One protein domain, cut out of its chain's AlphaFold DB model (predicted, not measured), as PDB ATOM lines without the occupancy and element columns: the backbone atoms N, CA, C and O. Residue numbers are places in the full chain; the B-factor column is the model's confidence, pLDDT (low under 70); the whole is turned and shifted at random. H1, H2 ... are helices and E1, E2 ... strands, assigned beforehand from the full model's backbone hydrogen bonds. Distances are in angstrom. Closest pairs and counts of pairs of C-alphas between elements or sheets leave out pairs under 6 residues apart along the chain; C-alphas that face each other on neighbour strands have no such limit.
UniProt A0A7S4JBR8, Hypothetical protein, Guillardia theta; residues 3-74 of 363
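Overview. This is residues 3 to 74 of the 363 residues of the protein "Hypothetical protein" of Guillardia theta (UniProt A0A7S4JBR8). A small sheet of three antiparallel strands, order E1, E3, E2, has one long helix, H1, over one face and its other face bare; a loop stands free at residues 12 to 24. The printed part has 72 residues, with E1, H1, E2 and E3 along the chain, class mixed. It is loose, with a radius of gyration of the C-alphas of 14.8 A, and flat, spanning 42 by 31 by 15 A.

Along the chain. E2 is residues 59 to 65, 17.4 A long; E3 is 68 to 73, 16.3 A, ending at C-alpha 73 (-15.212, -5.836, 41.554). E1 is 3 to 5, 6.9 A, from C-alpha 3 (-13.731, -11.202, 37.639). H1 is 27 to 51, 36.3 A.

Arrangement. E2 and E3 form a hairpin; N 70 and O 63 are 2.8 A apart, within hydrogen-bond range. Between E1 and E3, N 71 and O 4 are 3.2 A apart. E1, H1 and E2 make a split strand-helix-strand unit, two strands running the same way with E3 between them, its crossover right-handed. H1 is on the sheet, two layers, at a height of 9.8 A; its closest C-alphas to E2 are Asn 45 and Tyr 59, 6.5 A. Every O i to N i+4 pair in H1 is within hydrogen-bond range.

Size, cuts and confidence. The farthest C-alphas, Lys 21 and Glu 54, are 42.0 A apart. The printed part has no cut. The link E1 to H1 is long, 21 residues. Residues 3 to 25, 27 and 30 to 31 have pLDDT under 70.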
ATOM      1  N   VAL A   3     -12.549 -10.527  38.191       43.19
ATOM      2  CA  VAL A   3     -13.731 -11.202  37.639       43.19
ATOM      3  C   VAL A   3     -13.718 -12.668  38.066       43.19
ATOM      4  O   VAL A   3     -12.704 -13.338  37.890       43.19
ATOM      5  N   ARG A   4     -14.837 -13.162  38.608       54.22
ATOM      6  CA  ARG A   4     -15.043 -14.575  38.974       54.22
ATOM      7  C   ARG A   4     -16.284 -15.104  38.249       54.22
ATOM      8  O   ARG A   4     -17.293 -14.396  38.177       54.22
ATOM      9  N   HIS A   5     -16.205 -16.318  37.705       50.84
ATOM     10  CA  HIS A   5     -17.337 -17.047  37.118       50.84
ATOM     11  C   HIS A   5     -17.555 -18.383  37.823       50.84
ATOM     12  O   HIS A   5     -16.628 -18.933  38.419       50.84
ATOM     13  N   ALA A   6     -18.749 -18.943  37.660       42.53
ATOM     14  CA  ALA A   6     -18.988 -20.352  37.935       42.53
ATOM     15  C   ALA A   6     -18.259 -21.210  36.879       42.53
ATOM     16  O   ALA A   6     -18.735 -21.313  35.750       42.53
ATOM     17  N   ASP A   7     -17.104 -21.781  37.235       39.88
ATOM     18  CA  ASP A   7     -16.524 -22.948  36.555       39.88
ATOM     19  C   ASP A   7     -16.237 -24.044  37.582       39.88
ATOM     20  O   ASP A   7     -15.843 -23.771  38.715       39.88
ATOM     21  N   THR A   8     -16.470 -25.288  37.171       41.19
ATOM     22  CA  THR A   8     -16.531 -26.511  37.987       41.19
ATOM     23  C   THR A   8     -15.179 -27.011  38.510       41.19
ATOM     24  O   THR A   8     -15.131 -28.068  39.127       41.19
ATOM     25  N   GLU A   9     -14.066 -26.314  38.268       35.09
ATOM     26  CA  GLU A   9     -12.748 -26.950  38.410       35.09
ATOM     27  C   GLU A   9     -12.139 -26.955  39.814       35.09
ATOM     28  O   GLU A   9     -11.277 -27.797  40.054       35.09
ATOM     29  N   LYS A  10     -12.579 -26.127  40.771       35.97
ATOM     30  CA  LYS A  10     -12.133 -26.226  42.178       35.97
ATOM     31  C   LYS A  10     -13.163 -25.625  43.133       35.97
ATOM     32  O   LYS A  10     -13.067 -24.456  43.494       35.97
ATOM     33  N   ALA A  11     -14.145 -26.415  43.560       34.78
ATOM     34  CA  ALA A  11     -14.756 -26.149  44.859       34.78
ATOM     35  C   ALA A  11     -13.684 -26.434  45.924       34.78
ATOM     36  O   ALA A  11     -13.080 -27.511  45.895       34.78
ATOM     37  N   ASP A  12     -13.413 -25.478  46.818       36.94
ATOM     38  CA  ASP A  12     -12.556 -25.734  47.983       36.94
ATOM     39  C   ASP A  12     -13.088 -26.966  48.735       36.94
ATOM     40  O   ASP A  12     -14.311 -27.160  48.800       36.94
ATOM     41  N   PRO A  13     -12.211 -27.841  49.260       34.88
ATOM     42  CA  PRO A  13     -12.641 -29.085  49.879       34.88
ATOM     43  C   PRO A  13     -13.628 -28.793  51.015       34.88
ATOM     44  O   PRO A  13     -13.262 -28.236  52.047       34.88
ATOM     45  N   MET A  14     -14.897 -29.175  50.824       39.03
ATOM     46  CA  MET A  14     -15.912 -29.097  51.873       39.03
ATOM     47  C   MET A  14     -15.434 -29.877  53.101       39.03
ATOM     48  O   MET A  14     -15.128 -31.069  53.006       39.03
ATOM     49  N   ILE A  15     -15.472 -29.249  54.277       41.97
ATOM     50  CA  ILE A  15     -15.454 -29.999  55.532       41.97
ATOM     51  C   ILE A  15     -16.843 -30.625  55.686       41.97
ATOM     52  O   ILE A  15     -17.805 -29.957  56.061       41.97
ATOM     53  N   VAL A  16     -16.955 -31.908  55.342       37.06
ATOM     54  CA  VAL A  16     -18.170 -32.708  55.551       37.06
ATOM     55  C   VAL A  16     -17.985 -33.556  56.815       37.06
ATOM     56  O   VAL A  16     -16.881 -34.069  57.031       37.06
ATOM     57  N   PRO A  17     -19.011 -33.735  57.672       33.84
ATOM     58  CA  PRO A  17     -18.889 -34.573  58.860       33.84
ATOM     59  C   PRO A  17     -18.365 -35.970  58.501       33.84
ATOM     60  O   PRO A  17     -18.887 -36.623  57.600       33.84
ATOM     61  N   ARG A  18     -17.370 -36.473  59.250       38.53
ATOM     62  CA  ARG A  18     -16.770 -37.820  59.073       38.53
ATOM     63  C   ARG A  18     -17.767 -38.993  59.185       38.53
ATOM     64  O   ARG A  18     -17.357 -40.145  59.079       38.53
ATOM     65  N   THR A  19     -19.047 -38.733  59.443       36.47
ATOM     66  CA  THR A  19     -20.064 -39.734  59.781       36.47
ATOM     67  C   THR A  19     -21.002 -40.107  58.635       36.47
ATOM     68  O   THR A  19     -21.689 -41.117  58.755       36.47
ATOM     69  N   GLU A  20     -21.011 -39.381  57.514       40.50
ATOM     70  CA  GLU A  20     -21.844 -39.728  56.357       40.50
ATOM     71  C   GLU A  20     -20.978 -39.997  55.126       40.50
ATOM     72  O   GLU A  20     -20.128 -39.196  54.744       40.50
ATOM     73  N   LYS A  21     -21.179 -41.155  54.483       38.50
ATOM     74  CA  LYS A  21     -20.627 -41.414  53.150       38.50
ATOM     75  C   LYS A  21     -21.285 -40.436  52.179       38.50
ATOM     76  O   LYS A  21     -22.391 -40.689  51.709       38.50
ATOM     77  N   VAL A  22     -20.613 -39.327  51.895       48.75
ATOM     78  CA  VAL A  22     -21.066 -38.351  50.906       48.75
ATOM     79  C   VAL A  22     -20.989 -39.014  49.537       48.75
ATOM     80  O   VAL A  22     -19.911 -39.382  49.068       48.75
ATOM     81  N   ARG A  23     -22.146 -39.229  48.910       60.44
ATOM     82  CA  ARG A  23     -22.211 -39.616  47.503       60.44
ATOM     83  C   ARG A  23     -21.633 -38.463  46.675       60.44
ATOM     84  O   ARG A  23     -21.984 -37.312  46.914       60.44
ATOM     85  N   ALA A  24     -20.769 -38.776  45.713       58.38
ATOM     86  CA  ALA A  24     -20.312 -37.792  44.737       58.38
ATOM     87  C   ALA A  24     -21.517 -37.233  43.960       58.38
ATOM     88  O   ALA A  24     -22.328 -38.011  43.449       58.38
ATOM     89  N   LEU A  25     -21.628 -35.904  43.918       66.12
ATOM     90  CA  LEU A  25     -22.644 -35.194  43.140       66.12
ATOM     91  C   LEU A  25     -22.385 -35.399  41.648       66.12
ATOM     92  O   LEU A  25     -21.221 -35.406  41.232       66.12
ATOM     93  N   ASP A  26     -23.444 -35.552  40.858       75.62
ATOM     94  CA  ASP A  26     -23.318 -35.567  39.402       75.62
ATOM     95  C   ASP A  26     -23.038 -34.165  38.824       75.62
ATOM     96  O   ASP A  26     -23.108 -33.153  39.524       75.62
ATOM     97  N   ASP A  27     -22.682 -34.097  37.539       68.06
ATOM     98  CA  ASP A  27     -22.277 -32.844  36.887       68.06
ATOM     99  C   ASP A  27     -23.385 -31.773  36.900       68.06
ATOM    100  O   ASP A  27     -23.089 -30.576  36.911       68.06
ATOM    101  N   VAL A  28     -24.660 -32.177  36.909       72.19
ATOM    102  CA  VAL A  28     -25.802 -31.250  36.940       72.19
ATOM    103  C   VAL A  28     -25.988 -30.712  38.354       72.19
ATOM    104  O   VAL A  28     -26.083 -29.499  38.540       72.19
ATOM    105  N   GLU A  29     -25.949 -31.592  39.356       71.44
ATOM    106  CA  GLU A  29     -25.997 -31.227  40.775       71.44
ATOM    107  C   GLU A  29     -24.846 -30.277  41.151       71.44
ATOM    108  O   GLU A  29     -25.054 -29.297  41.868       71.44
ATOM    109  N   GLN A  30     -23.640 -30.508  40.622       63.72
ATOM    110  CA  GLN A  30     -22.492 -29.618  40.820       63.72
ATOM    111  C   GLN A  30     -22.698 -28.241  40.177       63.72
ATOM    112  O   GLN A  30     -22.360 -27.220  40.780       63.72
ATOM    113  N   GLN A  31     -23.262 -28.188  38.967       66.69
ATOM    114  CA  GLN A  31     -23.560 -26.923  38.292       66.69
ATOM    115  C   GLN A  31     -24.626 -26.110  39.024       66.69
ATOM    116  O   GLN A  31     -24.507 -24.885  39.111       66.69
ATOM    117  N   ASP A  32     -25.666 -26.758  39.538       74.19
ATOM    118  CA  ASP A  32     -26.733 -26.072  40.261       74.19
ATOM    119  C   ASP A  32     -26.256 -25.573  41.627       74.19
ATOM    120  O   ASP A  32     -26.505 -24.417  41.971       74.19
ATOM    121  N   LEU A  33     -25.442 -26.365  42.330       73.12
ATOM    122  CA  LEU A  33     -24.786 -25.941  43.565       73.12
ATOM    123  C   LEU A  33     -23.846 -24.742  43.332       73.12
ATOM    124  O   LEU A  33     -23.859 -23.775  44.091       73.12
ATOM    125  N   ALA A  34     -23.063 -24.748  42.248       70.44
ATOM    126  CA  ALA A  34     -22.192 -23.622  41.898       70.44
ATOM    127  C   ALA A  34     -22.983 -22.334  41.598       70.44
ATOM    128  O   ALA A  34     -22.548 -21.236  41.958       70.44
ATOM    129  N   LYS A  35     -24.157 -22.444  40.959       74.75
ATOM    130  CA  LYS A  35     -25.054 -21.295  40.744       74.75
ATOM    131  C   LYS A  35     -25.602 -20.762  42.065       74.75
ATOM    132  O   LYS A  35     -25.673 -19.544  42.218       74.75
ATOM    133  N   GLU A  36     -25.975 -21.642  42.990       80.94
ATOM    134  CA  GLU A  36     -26.458 -21.265  44.320       80.94
ATOM    135  C   GLU A  36     -25.380 -20.507  45.107       80.94
ATOM    136  O   GLU A  36     -25.633 -19.392  45.566       80.94
ATOM    137  N   TYR A  37     -24.147 -21.025  45.157       81.44
ATOM    138  CA  TYR A  37     -23.019 -20.336  45.796       81.44
ATOM    139  C   TYR A  37     -22.769 -18.949  45.206       81.44
ATOM    140  O   TYR A  37     -22.601 -17.983  45.947       81.44
ATOM    141  N   LEU A  38     -22.810 -18.819  43.878       84.75
ATOM    142  CA  LEU A  38     -22.614 -17.528  43.226       84.75
ATOM    143  C   LEU A  38     -23.742 -16.535  43.560       84.75
ATOM    144  O   LEU A  38     -23.499 -15.335  43.674       84.75
ATOM    145  N   GLN A  39     -24.984 -17.008  43.711       88.12
ATOM    146  CA  GLN A  39     -26.110 -16.165  44.123       88.12
ATOM    147  C   GLN A  39     -25.961 -15.696  45.572       88.12
ATOM    148  O   GLN A  39     -26.161 -14.507  45.835       88.12
ATOM    149  N   VAL A  40     -25.574 -16.606  46.471       89.88
ATOM    150  CA  VAL A  40     -25.282 -16.327  47.883       89.88
ATOM    151  C   VAL A  40     -24.149 -15.313  48.010       89.88
ATOM    152  O   VAL A  40     -24.342 -14.272  48.636       89.88
ATOM    153  N   GLU A  41     -23.000 -15.565  47.377       92.94
ATOM    154  CA  GLU A  41     -21.840 -14.665  47.404       92.94
ATOM    155  C   GLU A  41     -22.249 -13.267  46.949       92.94
ATOM    156  O   GLU A  41     -21.932 -12.260  47.578       92.94
ATOM    157  N   ALA A  42     -23.007 -13.193  45.864       92.62
ATOM    158  CA  ALA A  42     -23.410 -11.926  45.302       92.62
ATOM    159  C   ALA A  42     -24.431 -11.183  46.184       92.62
ATOM    160  O   ALA A  42     -24.376  -9.963  46.264       92.62
ATOM    161  N   TYR A  43     -25.327 -11.902  46.870       94.38
ATOM    162  CA  TYR A  43     -26.215 -11.329  47.888       94.38
ATOM    163  C   TYR A  43     -25.429 -10.769  49.082       94.38
ATOM    164  O   TYR A  43     -25.677  -9.644  49.513       94.38
ATOM    165  N   VAL A  44     -24.441 -11.514  49.588       95.62
ATOM    166  CA  VAL A  44     -23.583 -11.043  50.684       95.62
ATOM    167  C   VAL A  44     -22.766  -9.821  50.258       95.62
ATOM    168  O   VAL A  44     -22.673  -8.861  51.018       95.62
ATOM    169  N   ASN A  45     -22.215  -9.809  49.042       96.12
ATOM    170  CA  ASN A  45     -21.483  -8.650  48.530       96.12
ATOM    171  C   ASN A  45     -22.373  -7.398  48.431       96.12
ATOM    172  O   ASN A  45     -21.901  -6.305  48.748       96.12
ATOM    173  N   ASP A  46     -23.642  -7.538  48.031       96.12
ATOM    174  CA  ASP A  46     -24.605  -6.430  48.043       96.12
ATOM    175  C   ASP A  46     -24.846  -5.922  49.483       96.12
ATOM    176  O   ASP A  46     -24.735  -4.720  49.732       96.12
ATOM    177  N   LEU A  47     -25.044  -6.818  50.461       96.19
ATOM    178  CA  LEU A  47     -25.185  -6.438  51.876       96.19
ATOM    179  C   LEU A  47     -23.956  -5.699  52.420       96.19
ATOM    180  O   LEU A  47     -24.092  -4.670  53.084       96.19
ATOM    181  N   VAL A  48     -22.752  -6.208  52.149       97.06
ATOM    182  CA  VAL A  48     -21.494  -5.600  52.606       97.06
ATOM    183  C   VAL A  48     -21.303  -4.227  51.967       97.06
ATOM    184  O   VAL A  48     -20.956  -3.273  52.661       97.06
ATOM    185  N   LYS A  49     -21.588  -4.098  50.668       96.19
ATOM    186  CA  LYS A  49     -21.540  -2.824  49.941       96.19
ATOM    187  C   LYS A  49     -22.478  -1.773  50.538       96.19
ATOM    188  O   LYS A  49     -22.113  -0.601  50.578       96.19
ATOM    189  N   GLU A  50     -23.672  -2.168  50.970       96.38
ATOM    190  CA  GLU A  50     -24.666  -1.249  51.536       96.38
ATOM    191  C   GLU A  50     -24.357  -0.848  52.984       96.38
ATOM    192  O   GLU A  50     -24.579   0.303  53.360       96.38
ATOM    193  N   ASN A  51     -23.839  -1.774  53.798       96.50
ATOM    194  CA  ASN A  51     -23.753  -1.591  55.252       96.50
ATOM    195  C   ASN A  51     -22.340  -1.276  55.766       96.50
ATOM    196  O   ASN A  51     -22.197  -0.614  56.797       96.50
ATOM    197  N   CYS A  52     -21.296  -1.752  55.087       96.69
ATOM    198  CA  CYS A  52     -19.902  -1.561  55.491       96.69
ATOM    199  C   CYS A  52     -18.926  -1.632  54.295       96.69
ATOM    200  O   CYS A  52     -18.029  -2.479  54.277       96.69
ATOM    201  N   PRO A  53     -19.067  -0.767  53.275       95.62
ATOM    202  CA  PRO A  53     -18.247  -0.823  52.062       95.62
ATOM    203  C   PRO A  53     -16.747  -0.614  52.314       95.62
ATOM    204  O   PRO A  53     -15.927  -0.967  51.472       95.62
ATOM    205  N   GLU A  54     -16.363  -0.040  53.457       93.44
ATOM    206  CA  GLU A  54     -14.974   0.246  53.805       93.44
ATOM    207  C   GLU A  54     -14.131  -0.997  54.122       93.44
ATOM    208  O   GLU A  54     -12.905  -0.896  54.129       93.44
ATOM    209  N   VAL A  55     -14.762  -2.147  54.395       95.12
ATOM    210  CA  VAL A  55     -14.056  -3.371  54.823       95.12
ATOM    211  C   VAL A  55     -13.777  -4.349  53.687       95.12
ATOM    212  O   VAL A  55     -13.034  -5.304  53.892       95.12
ATOM    213  N   ALA A  56     -14.365  -4.133  52.508       95.62
ATOM    214  CA  ALA A  56     -14.334  -5.078  51.396       95.62
ATOM    215  C   ALA A  56     -13.962  -4.419  50.064       95.62
ATOM    216  O   ALA A  56     -14.085  -3.205  49.885       95.62
ATOM    217  N   ALA A  57     -13.516  -5.228  49.100       92.44
ATOM    218  CA  ALA A  57     -13.288  -4.744  47.743       92.44
ATOM    219  C   ALA A  57     -14.572  -4.129  47.149       92.44
ATOM    220  O   ALA A  57     -15.635  -4.747  47.243       92.44
ATOM    221  N   PRO A  58     -14.506  -2.957  46.481       92.94
ATOM    222  CA  PRO A  58     -15.698  -2.310  45.946       92.94
ATOM    223  C   PRO A  58     -16.411  -3.186  44.912       92.94
ATOM    224  O   PRO A  58     -15.935  -3.367  43.785       92.94
ATOM    225  N   TYR A  59     -17.570  -3.710  45.302       94.69
ATOM    226  CA  TYR A  59     -18.394  -4.577  44.474       94.69
ATOM    227  C   TYR A  59     -19.253  -3.769  43.491       94.69
ATOM    228  O   TYR A  59     -20.049  -2.899  43.867       94.69
ATOM    229  N   LEU A  60     -19.088  -4.050  42.199       92.56
ATOM    230  CA  LEU A  60     -19.764  -3.339  41.111       92.56
ATOM    231  C   LEU A  60     -21.078  -4.008  40.698       92.56
ATOM    232  O   LEU A  60     -21.928  -3.336  40.116       92.56
ATOM    233  N   GLY A  61     -21.267  -5.287  41.027       90.50
ATOM    234  CA  GLY A  61     -22.502  -6.022  40.770       90.50
ATOM    235  C   GLY A  61     -22.297  -7.300  39.958       90.50
ATOM    236  O   GLY A  61     -21.195  -7.849  39.862       90.50
ATOM    237  N   LYS A  62     -23.402  -7.773  39.376       90.88
ATOM    238  CA  LYS A  62     -23.499  -9.023  38.610       90.88
ATOM    239  C   LYS A  62     -23.656  -8.707  37.125       90.88
ATOM    240  O   LYS A  62     -24.314  -7.734  36.763       90.88
ATOM    241  N   MET A  63     -23.103  -9.546  36.257       88.81
ATOM    242  CA  MET A  63     -23.296  -9.456  34.808       88.81
ATOM    243  C   MET A  63     -23.512 -10.843  34.215       88.81
ATOM    244  O   MET A  63     -22.796 -11.782  34.548       88.81
ATOM    245  N   TYR A  64     -24.457 -10.963  33.285       86.19
ATOM    246  CA  TYR A  64     -24.607 -12.164  32.473       86.19
ATOM    247  C   TYR A  64     -23.908 -11.967  31.129       86.19
ATOM    248  O   TYR A  64     -24.253 -11.061  30.367       86.19
ATOM    249  N   LYS A  65     -22.903 -12.795  30.832       84.00
ATOM    250  CA  LYS A  65     -22.146 -12.717  29.577       84.00
ATOM    251  C   LYS A  65     -21.673 -14.099  29.148       84.00
ATOM    252  O   LYS A  65     -21.023 -14.803  29.915       84.00
ATOM    253  N   GLY A  66     -21.977 -14.462  27.900       84.56
ATOM    254  CA  GLY A  66     -21.539 -15.727  27.302       84.56
ATOM    255  C   GLY A  66     -22.143 -16.969  27.964       84.56
ATOM    256  O   GLY A  66     -21.451 -17.967  28.107       84.56
ATOM    257  N   GLY A  67     -23.397 -16.901  28.421       80.81
ATOM    258  CA  GLY A  67     -24.048 -18.031  29.095       80.81
ATOM    259  C   GLY A  67     -23.715 -18.175  30.584       80.81
ATOM    260  O   GLY A  67     -24.268 -19.050  31.242       80.81
ATOM    261  N   LYS A  68     -22.824 -17.332  31.125       80.31
ATOM    262  CA  LYS A  68     -22.349 -17.404  32.512       80.31
ATOM    263  C   LYS A  68     -22.694 -16.136  33.292       80.31
ATOM    264  O   LYS A  68     -22.708 -15.033  32.737       80.31
ATOM    265  N   ASN A  69     -22.937 -16.308  34.589       80.69
ATOM    266  CA  ASN A  69     -23.011 -15.215  35.553       80.69
ATOM    267  C   ASN A  69     -21.601 -14.855  36.030       80.69
ATOM    268  O   ASN A  69     -20.793 -15.735  36.328       80.69
ATOM    269  N   TRP A  70     -21.338 -13.559  36.119       86.56
ATOM    270  CA  TRP A  70     -20.074 -12.985  36.551       86.56
ATOM    271  C   TRP A  70     -20.312 -12.027  37.701       86.56
ATOM    272  O   TRP A  70     -21.247 -11.223  37.661       86.56
ATOM    273  N   LEU A  71     -19.431 -12.080  38.689       91.62
ATOM    274  CA  LEU A  71     -19.354 -11.090  39.753       91.62
ATOM    275  C   LEU A  71     -18.191 -10.142  39.455       91.62
ATOM    276  O   LEU A  71     -17.134 -10.577  38.986       91.62
ATOM    277  N   ILE A  72     -18.414  -8.842  39.650       93.44
ATOM    278  CA  ILE A  72     -17.491  -7.796  39.205       93.44
ATOM    279  C   ILE A  72     -17.090  -6.921  40.383       93.44
ATOM    280  O   ILE A  72     -17.942  -6.328  41.044       93.44
ATOM    281  N   TRP A  73     -15.782  -6.750  40.568       94.31
ATOM    282  CA  TRP A  73     -15.212  -5.836  41.554       94.31
ATOM    283  C   TRP A  73     -14.298  -4.804  40.894       94.31
ATOM    284  O   TRP A  73     -13.643  -5.060  39.870       94.31
ATOM    285  N   LYS A  74     -14.212  -3.622  41.513       91.75
ATOM    286  CA  LYS A  74     -13.152  -2.663  41.206       91.75
ATOM    287  C   LYS A  74     -11.813  -3.325  41.523       91.75
ATOM    288  O   LYS A  74     -11.660  -3.990  42.541       91.75
TER     289      LYS A  74